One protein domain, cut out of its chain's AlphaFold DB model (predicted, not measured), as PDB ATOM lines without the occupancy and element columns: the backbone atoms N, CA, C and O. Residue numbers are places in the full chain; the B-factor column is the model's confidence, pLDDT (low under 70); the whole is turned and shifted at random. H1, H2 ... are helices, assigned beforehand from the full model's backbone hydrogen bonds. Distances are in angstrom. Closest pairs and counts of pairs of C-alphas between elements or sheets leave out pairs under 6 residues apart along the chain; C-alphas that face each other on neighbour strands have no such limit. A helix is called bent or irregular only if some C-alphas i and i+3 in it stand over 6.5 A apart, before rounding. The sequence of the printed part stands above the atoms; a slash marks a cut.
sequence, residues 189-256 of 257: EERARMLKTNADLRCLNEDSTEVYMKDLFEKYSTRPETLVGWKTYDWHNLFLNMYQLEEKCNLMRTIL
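Overview. This is residues 189 to 256 of the 257 residues of an uncharacterized protein of Araneus ventricosus (UniProt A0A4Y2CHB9). Going along the printed part, you meet a loosely looped stretch of chain with the short helix H1, then the short helix H2, and last the long straight helix H3, in an open frame rather than a packed core. H2 sits at the first end of H3 and makes a corner with it, while H1 lies across an empty space from H3; residues 240 to 256, of which 240 to 254 belong to H3, stick out as a free arm. The printed part has 68 residues with three named helices, in the order H1, H2, H3, and no named strand; the class is all helix. The whole is loose, with a radius of gyration of the C-alphas of 15.3 A, and spans 41 by 33 by 23 A.

Arrangement. Begin at Glu 189 and read on to H1, residues 198 to 202, which touches no helix. Next comes H2, residues 216 to 221, and H1 and H2 are apart. Go on to H3, residues 232 to 254, which touches H2 with residues 232 to 236 alone. The closest C-alphas of H2 and H3 are those of Tyr 220 and Thr 232, 6.4 A apart. These two helices run opposite ways at a steep tilt of 64 degrees, with their centres 16.6 A apart. H1 and H3 are apart. In the backbones of H1, H2 and H3, every O i to N i+4 pair is within hydrogen-bond range.

Along the chain. Find C-alpha 198 at (121.982, 142.086, 78.352), where H1 begins; its five residues end at Arg 202. H2 runs from Leu 216 to Ser 221, 8.7 A from first to last C-alpha. Look for C-alpha 232 at (138.232, 151.052, 100.446); from there H3 runs 33.2 A through 23 residues to C-alpha 254 at (129.988, 122.856, 85.082). No helix is bent.

Size, cuts and confidence. The two C-alphas farthest apart are those of the first and last printed residues, Glu 189 and Leu 256, at 44.3 A. The printed part has no cut. The link from H1 to H2, residues 203 to 215, is long, with 13 residues; that from H2 to H3 is short, with 10. Residues 202 to 209 stand free, as do residues 240 to 256, of which 240 to 254 belong to H3. Without these stretches the body has 43 residues and spans 35 by 24 by 16 A. In the B-factor column you will find a mean pLDDT of 71.6 for the printed part of this model; residues 232 to 256 are under 70, and the mean for H3 is 51.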
ATOM      1  N   GLU A 189     132.962 161.519  87.014       84.31
ATOM      2  CA  GLU A 189     132.480 161.830  85.659       84.31
ATOM      3  C   GLU A 189     133.408 161.290  84.554       84.31
ATOM      4  O   GLU A 189     132.960 160.959  83.461       84.31
ATOM      5  N   GLU A 190     134.707 161.163  84.841       86.12
ATOM      6  CA  GLU A 190     135.731 160.738  83.877       86.12
ATOM      7  C   GLU A 190     136.005 159.229  83.922       86.12
ATOM      8  O   GLU A 190     136.717 158.683  83.074       86.12
ATOM      9  N   ARG A 191     135.464 158.522  84.922       86.00
ATOM     10  CA  ARG A 191     135.664 157.078  85.043       86.00
ATOM     11  C   ARG A 191     134.848 156.350  83.988       86.00
ATOM     12  O   ARG A 191     133.626 156.468  83.920       86.00
ATOM     13  N   ALA A 192     135.524 155.498  83.224       83.50
ATOM     14  CA  ALA A 192     134.847 154.536  82.370       83.50
ATOM     15  C   ALA A 192     133.954 153.612  83.222       83.50
ATOM     16  O   ALA A 192     134.423 152.999  84.183       83.50
ATOM     17  N   ARG A 193     132.673 153.507  82.853       84.56
ATOM     18  CA  ARG A 193     131.694 152.612  83.482       84.56
ATOM     19  C   ARG A 193     131.357 151.462  82.548       84.56
ATOM     20  O   ARG A 193     131.201 151.653  81.344       84.56
ATOM     21  N   MET A 194     131.239 150.265  83.111       84.38
ATOM     22  CA  MET A 194     130.802 149.090  82.360       84.38
ATOM     23  C   MET A 194     129.278 149.050  82.324       84.38
ATOM     24  O   MET A 194     128.630 149.308  83.338       84.38
ATOM     25  N   LEU A 195     128.704 148.732  81.166       88.81
ATOM     26  CA  LEU A 195     127.276 148.444  81.062       88.81
ATOM     27  C   LEU A 195     126.955 147.126  81.774       88.81
ATOM     28  O   LEU A 195     127.788 146.217  81.816       88.81
ATOM     29  N   LYS A 196     125.745 147.030  82.328       88.56
ATOM     30  CA  LYS A 196     125.191 145.764  82.819       88.56
ATOM     31  C   LYS A 196     125.051 144.765  81.663       88.56
ATOM     32  O   LYS A 196     125.038 145.146  80.490       88.56
ATOM     33  N   THR A 197     124.965 143.473  81.983       88.12
ATOM     34  CA  THR A 197     124.787 142.446  80.948       88.12
ATOM     35  C   THR A 197     123.426 142.593  80.267       88.12
ATOM     36  O   THR A 197     122.488 143.139  80.842       88.12
ATOM     37  N   ASN A 198     123.275 142.063  79.048       88.38
ATOM     38  CA  ASN A 198     121.982 142.086  78.352       88.38
ATOM     39  C   ASN A 198     120.857 141.413  79.157       88.38
ATOM     40  O   ASN A 198     119.706 141.815  79.028       88.38
ATOM     41  N   ALA A 199     121.175 140.392  79.959       90.44
ATOM     42  CA  ALA A 199     120.204 139.731  80.825       90.44
ATOM     43  C   ALA A 199     119.742 140.669  81.948       90.44
ATOM     44  O   ALA A 199     118.542 140.869  82.124       90.44
ATOM     45  N   ASP A 200     120.689 141.313  82.634       87.94
ATOM     46  CA  ASP A 200     120.396 142.264  83.710       87.94
ATOM     47  C   ASP A 200     119.626 143.482  83.196       87.94
ATOM     48  O   ASP A 200     118.688 143.935  83.844       87.94
ATOM     49  N   LEU A 201     119.993 143.997  82.016       89.19
ATOM     50  CA  LEU A 201     119.323 145.138  81.386       89.19
ATOM     51  C   LEU A 201     117.859 144.834  81.047       89.19
ATOM     52  O   LEU A 201     117.014 145.700  81.222       89.19
ATOM     53  N   ARG A 202     117.544 143.608  80.609       89.00
ATOM     54  CA  ARG A 202     116.157 143.178  80.338       89.00
ATOM     55  C   ARG A 202     115.309 143.031  81.599       89.00
ATOM     56  O   ARG A 202     114.091 143.025  81.499       89.00
ATOM     57  N   CYS A 203     115.947 142.873  82.756       90.00
ATOM     58  CA  CYS A 203     115.264 142.793  84.045       90.00
ATOM     59  C   CYS A 203     115.023 144.176  84.667       90.00
ATOM     60  O   CYS A 203     114.414 144.264  85.733       90.00
ATOM     61  N   LEU A 204     115.527 145.251  84.050       89.62
ATOM     62  CA  LEU A 204     115.257 146.611  84.498       89.62
ATOM     63  C   LEU A 204     113.877 147.063  84.020       89.62
ATOM     64  O   LEU A 204     113.436 146.712  82.929       89.62
ATOM     65  N   ASN A 205     113.229 147.899  84.832       90.94
ATOM     66  CA  ASN A 205     112.041 148.631  84.401       90.94
ATOM     67  C   ASN A 205     112.380 149.512  83.189       90.94
ATOM     68  O   ASN A 205     113.492 150.038  83.113       90.94
ATOM     69  N   GLU A 206     111.411 149.716  82.294       86.19
ATOM     70  CA  GLU A 206     111.595 150.471  81.042       86.19
ATOM     71  C   GLU A 206     112.135 151.896  81.271       86.19
ATOM     72  O   GLU A 206     112.959 152.369  80.493       86.19
ATOM     73  N   ASP A 207     111.772 152.531  82.392       89.62
ATOM     74  CA  ASP A 207     112.207 153.889  82.759       89.62
ATOM     75  C   ASP A 207     113.518 153.939  83.572       89.62
ATOM     76  O   ASP A 207     113.936 154.997  84.053       89.62
ATOM     77  N   SER A 208     114.180 152.799  83.791       87.56
ATOM     78  CA  SER A 208     115.382 152.744  84.626       87.56
ATOM     79  C   SER A 208     116.609 153.306  83.910       87.56
ATOM     80  O   SER A 208     117.026 152.828  82.858       87.56
ATOM     81  N   THR A 209     117.272 154.276  84.542       87.19
ATOM     82  CA  THR A 209     118.544 154.849  84.069       87.19
ATOM     83  C   THR A 209     119.773 154.123  84.624       87.19
ATOM     84  O   THR A 209     120.909 154.438  84.259       87.19
ATOM     85  N   GLU A 210     119.583 153.105  85.472       86.50
ATOM     86  CA  GLU A 210     120.666 152.325  86.080       86.50
ATOM     87  C   GLU A 210     121.228 151.259  85.126       86.50
ATOM     88  O   GLU A 210     121.270 150.068  85.435       86.50
ATOM     89  N   VAL A 211     121.687 151.672  83.950       89.62
ATOM     90  CA  VAL A 211     122.212 150.764  82.915       89.62
ATOM     91  C   VAL A 211     123.669 150.347  83.148       89.62
ATOM     92  O   VAL A 211     124.178 149.441  82.488       89.62
ATOM     93  N   TYR A 212     124.352 150.985  84.100       89.56
ATOM     94  CA  TYR A 212     125.759 150.739  84.412       89.56
ATOM     95  C   TYR A 212     125.939 149.835  85.630       89.56
ATOM     96  O   TYR A 212     125.151 149.842  86.577       89.56
ATOM     97  N   MET A 213     127.020 149.063  85.621       85.94
ATOM     98  CA  MET A 213     127.502 148.362  86.799       85.94
ATOM     99  C   MET A 213     128.018 149.352  87.842       85.94
ATOM    100  O   MET A 213     128.697 150.320  87.498       85.94
ATOM    101  N   LYS A 214     127.754 149.052  89.120       83.31
ATOM    102  CA  LYS A 214     128.295 149.829  90.240       83.31
ATOM    103  C   LYS A 214     129.819 149.768  90.239       83.31
ATOM    104  O   LYS A 214     130.389 148.668  90.207       83.31
ATOM    105  N   ASP A 215     130.465 150.929  90.303       80.00
ATOM    106  CA  ASP A 215     131.922 151.003  90.420       80.00
ATOM    107  C   ASP A 215     132.394 150.568  91.825       80.00
ATOM    108  O   ASP A 215     131.597 150.287  92.728       80.00
ATOM    109  N   LEU A 216     133.711 150.452  92.026       80.12
ATOM    110  CA  LEU A 216     134.258 150.050  93.325       80.12
ATOM    111  C   LEU A 216     133.837 151.004  94.456       80.12
ATOM    112  O   LEU A 216     133.591 150.569  95.580       80.12
ATOM    113  N   PHE A 217     133.753 152.296  94.161       83.62
ATOM    114  CA  PHE A 217     133.454 153.327  95.144       83.62
ATOM    115  C   PHE A 217     131.967 153.329  95.515       83.62
ATOM    116  O   PHE A 217     131.645 153.470  96.688       83.62
ATOM    117  N   GLU A 218     131.073 153.092  94.558       82.56
ATOM    118  CA  GLU A 218     129.627 152.930  94.748       82.56
ATOM    119  C   GLU A 218     129.292 151.646  95.520       82.56
ATOM    120  O   GLU A 218     128.391 151.609  96.360       82.56
ATOM    121  N   LYS A 219     130.050 150.572  95.287       80.88
ATOM    122  CA  LYS A 219     129.960 149.363  96.120       80.88
ATOM    123  C   LYS A 219     130.444 149.630  97.544       80.88
ATOM    124  O   LYS A 219     129.851 149.141  98.496       80.88
ATOM    125  N   TYR A 220     131.510 150.411  97.702       80.81
ATOM    126  CA  TYR A 220     132.045 150.771  99.015       80.81
ATOM    127  C   TYR A 220     131.149 151.753  99.789       80.81
ATOM    128  O   TYR A 220     131.067 151.684 101.016       80.81
ATOM    129  N   SER A 221     130.456 152.663  99.099       82.44
ATOM    130  CA  SER A 221     129.516 153.595  99.731       82.44
ATOM    131  C   SER A 221     128.259 152.899 100.250       82.44
ATOM    132  O   SER A 221     127.638 153.397 101.179       82.44
ATOM    133  N   THR A 222     127.921 151.731  99.697       81.88
ATOM    134  CA  THR A 222     126.783 150.897 100.116       81.88
ATOM    135  C   THR A 222     127.171 149.803 101.118       81.88
ATOM    136  O   THR A 222     126.419 148.851 101.321       81.88
ATOM    137  N   ARG A 223     128.343 149.922 101.758       82.38
ATOM    138  CA  ARG A 223     128.815 148.933 102.735       82.38
ATOM    139  C   ARG A 223     127.960 148.898 104.014       82.38
ATOM    140  O   ARG A 223     127.549 149.961 104.475       82.38
ATOM    141  N   PRO A 224     127.759 147.717 104.633       83.50
ATOM    142  CA  PRO A 224     127.124 147.592 105.939       83.50
ATOM    143  C   PRO A 224     127.846 148.388 107.029       83.50
ATOM    144  O   PRO A 224     129.075 148.507 107.023       83.50
ATOM    145  N   GLU A 225     127.084 148.857 108.017       81.25
ATOM    146  CA  GLU A 225     127.603 149.656 109.136       81.25
ATOM    147  C   GLU A 225     128.634 148.905 109.993       81.25
ATOM    148  O   GLU A 225     129.554 149.500 110.554       81.25
ATOM    149  N   THR A 226     128.561 147.573 110.014       80.50
ATOM    150  CA  THR A 226     129.537 146.705 110.691       80.50
ATOM    151  C   THR A 226     130.958 146.835 110.127       80.50
ATOM    152  O   THR A 226     131.918 146.425 110.776       80.50
ATOM    153  N   LEU A 227     131.115 147.428 108.938       75.88
ATOM    154  CA  LEU A 227     132.381 147.583 108.216       75.88
ATOM    155  C   LEU A 227     132.772 149.067 108.056       75.88
ATOM    156  O   LEU A 227     133.554 149.432 107.178       75.88
ATOM    157  N   VAL A 228     132.263 149.955 108.921       73.50
ATOM    158  CA  VAL A 228     132.549 151.405 108.882       73.50
ATOM    159  C   VAL A 228     134.037 151.728 109.042       73.50
ATOM    160  O   VAL A 228     134.518 152.628 108.352       73.50
ATOM    161  N   GLY A 229     134.768 150.975 109.873       75.81
ATOM    162  CA  GLY A 229     136.210 151.156 110.099       75.81
ATOM    163  C   GLY A 229     137.116 150.630 108.981       75.81
ATOM    164  O   GLY A 229     138.324 150.857 109.015       75.81
ATOM    165  N   TRP A 230     136.558 149.927 107.994       73.31
ATOM    166  CA  TRP A 230     137.320 149.367 106.882       73.31
ATOM    167  C   TRP A 230     137.568 150.434 105.834       73.31
ATOM    168  O   TRP A 230     136.645 151.161 105.477       73.31
ATOM    169  N   LYS A 231     138.789 150.503 105.302       78.06
ATOM    170  CA  LYS A 231     139.099 151.392 104.182       78.06
ATOM    171  C   LYS A 231     138.677 150.739 102.865       78.06
ATOM    172  O   LYS A 231     138.467 149.530 102.781       78.06
ATOM    173  N   THR A 232     138.608 151.529 101.793       66.12
ATOM    174  CA  THR A 232     138.232 151.052 100.446       66.12
ATOM    175  C   THR A 232     139.095 149.875  99.964       66.12
ATOM    176  O   THR A 232     138.596 148.994  99.267       66.12
ATOM    177  N   TYR A 233     140.370 149.828 100.371       68.06
ATOM    178  CA  TYR A 233     141.277 148.713 100.078       68.06
ATOM    179  C   TYR A 233     140.881 147.414 100.803       68.06
ATOM    180  O   TYR A 233     140.826 146.355 100.176       68.06
ATOM    181  N   ASP A 234     140.546 147.498 102.092       68.88
ATOM    182  CA  ASP A 234     140.159 146.340 102.909       68.88
ATOM    183  C   ASP A 234     138.843 145.736 102.398       68.88
ATOM    184  O   ASP A 234     138.715 144.521 102.237       68.88
ATOM    185  N   TRP A 235     137.890 146.602 102.042       67.00
ATOM    186  CA  TRP A 235     136.603 146.221 101.457       67.00
ATOM    187  C   TRP A 235     136.753 145.450 100.141       67.00
ATOM    188  O   TRP A 235     136.092 144.435  99.918       67.00
ATOM    189  N   HIS A 236     137.648 145.906  99.264       66.62
ATOM    190  CA  HIS A 236     137.860 145.266  97.970       66.62
ATOM    191  C   HIS A 236     138.474 143.864  98.096       66.62
ATOM    192  O   HIS A 236     138.074 142.953  97.370       66.62
ATOM    193  N   ASN A 237     139.414 143.668  99.027       64.38
ATOM    194  CA  ASN A 237     140.031 142.361  99.269       64.38
ATOM    195  C   ASN A 237     139.007 141.309  99.728       64.38
ATOM    196  O   ASN A 237     139.081 140.158  99.295       64.38
ATOM    197  N   LEU A 238     138.020 141.699 100.541       64.56
ATOM    198  CA  LEU A 238     136.925 140.815 100.955       64.56
ATOM    199  C   LEU A 238     136.031 140.430  99.765       64.56
ATOM    200  O   LEU A 238     135.784 139.246  99.535       64.56
ATOM    201  N   PHE A 239     135.603 141.417  98.970       61.62
ATOM    202  CA  PHE A 239     134.713 141.195  97.823       61.62
ATOM    203  C   PHE A 239     135.334 140.313  96.740       61.62
ATOM    204  O   PHE A 239     134.651 139.462  96.173       61.62
ATOM    205  N   LEU A 240     136.628 140.482  96.458       57.75
ATOM    206  CA  LEU A 240     137.324 139.637  95.491       57.75
ATOM    207  C   LEU A 240     137.451 138.186  95.954       57.75
ATOM    208  O   LEU A 240     137.323 137.289  95.124       57.75
ATOM    209  N   ASN A 241     137.694 137.954  97.245       55.34
ATOM    210  CA  ASN A 241     137.765 136.599  97.788       55.34
ATOM    211  C   ASN A 241     136.397 135.900  97.732       55.34
ATOM    212  O   ASN A 241     136.339 134.718  97.407       55.34
ATOM    213  N   MET A 242     135.300 136.631  97.966       50.94
ATOM    214  CA  MET A 242     133.937 136.092  97.858       50.94
ATOM    215  C   MET A 242     133.539 135.764  96.409       50.94
ATOM    216  O   MET A 242     133.077 134.656  96.147       50.94
ATOM    217  N   TYR A 243     133.799 136.661  95.449       51.12
ATOM    218  CA  TYR A 243     133.500 136.404  94.030       51.12
ATOM    219  C   TYR A 243     134.338 135.258  93.443       51.12
ATOM    220  O   TYR A 243     133.838 134.461  92.655       51.12
ATOM    221  N   GLN A 244     135.610 135.132  93.842       47.50
ATOM    222  CA  GLN A 244     136.461 134.023  93.395       47.50
ATOM    223  C   GLN A 244     136.031 132.667  93.974       47.50
ATOM    224  O   GLN A 244     136.284 131.637  93.348       47.50
ATOM    225  N   LEU A 245     135.391 132.650  95.148       42.53
ATOM    226  CA  LEU A 245     134.758 131.451  95.699       42.53
ATOM    227  C   LEU A 245     133.501 131.078  94.902       42.53
ATOM    228  O   LEU A 245     133.359 129.915  94.534       42.53
ATOM    229  N   GLU A 246     132.650 132.045  94.551       40.59
ATOM    230  CA  GLU A 246     131.470 131.807  93.701       40.59
ATOM    231  C   GLU A 246     131.836 131.337  92.285       40.59
ATOM    232  O   GLU A 246     131.251 130.370  91.794       40.59
ATOM    233  N   GLU A 247     132.838 131.941  91.638       42.47
ATOM    234  CA  GLU A 247     133.311 131.496  90.318       42.47
ATOM    235  C   GLU A 247     133.935 130.096  90.368       42.47
ATOM    236  O   GLU A 247     133.661 129.281  89.490       42.47
ATOM    237  N   LYS A 248     134.719 129.763  91.406       40.47
ATOM    238  CA  LYS A 248     135.252 128.399  91.587       40.47
ATOM    239  C   LYS A 248     134.149 127.375  91.856       40.47
ATOM    240  O   LYS A 248     134.228 126.261  91.342       40.47
ATOM    241  N   CYS A 249     133.123 127.736  92.627       38.34
ATOM    242  CA  CYS A 249     131.964 126.880  92.873       38.34
ATOM    243  C   CYS A 249     131.117 126.670  91.608       38.34
ATOM    244  O   CYS A 249     130.662 125.553  91.368       38.34
ATOM    245  N   ASN A 250     130.948 127.697  90.771       36.94
ATOM    246  CA  ASN A 250     130.239 127.574  89.498       36.94
ATOM    247  C   ASN A 250     131.050 126.794  88.454       36.94
ATOM    248  O   ASN A 250     130.483 125.950  87.768       36.94
ATOM    249  N   LEU A 251     132.371 126.981  88.384       33.75
ATOM    250  CA  LEU A 251     133.236 126.214  87.481       33.75
ATOM    251  C   LEU A 251     133.288 124.721  87.859       33.75
ATOM    252  O   LEU A 251     133.264 123.870  86.977       33.75
ATOM    253  N   MET A 252     133.287 124.387  89.158       33.50
ATOM    254  CA  MET A 252     133.185 122.990  89.612       33.50
ATOM    255  C   MET A 252     131.824 122.352  89.305       33.50
ATOM    256  O   MET A 252     131.774 121.151  89.059       33.50
ATOM    257  N   ARG A 253     130.731 123.125  89.275       32.47
ATOM    258  CA  ARG A 253     129.404 122.613  88.887       32.47
ATOM    259  C   ARG A 253     129.298 122.319  87.391       32.47
ATOM    260  O   ARG A 253     128.617 121.372  87.027       32.47
ATOM    261  N   THR A 254     129.994 123.070  86.541       36.38
ATOM    262  CA  THR A 254     129.988 122.856  85.082       36.38
ATOM    263  C   THR A 254     130.887 121.694  84.635       36.38
ATOM    264  O   THR A 254     130.710 121.185  83.540       36.38
ATOM    265  N   ILE A 255     131.847 121.260  85.462       37.50
ATOM    266  CA  ILE A 255     132.758 120.135  85.154       37.50
ATOM    267  C   ILE A 255     132.188 118.777  85.630       37.50
ATOM    268  O   ILE A 255     132.704 117.727  85.261       37.50
ATOM    269  N   LEU A 256     131.115 118.782  86.430       33.50
ATOM    270  CA  LEU A 256     130.479 117.583  87.001       33.50
ATOM    271  C   LEU A 256     129.092 117.258  86.402       33.50
ATOM    272  O   LEU A 256     128.323 116.520  87.019       33.50
TER     273      LEU A 256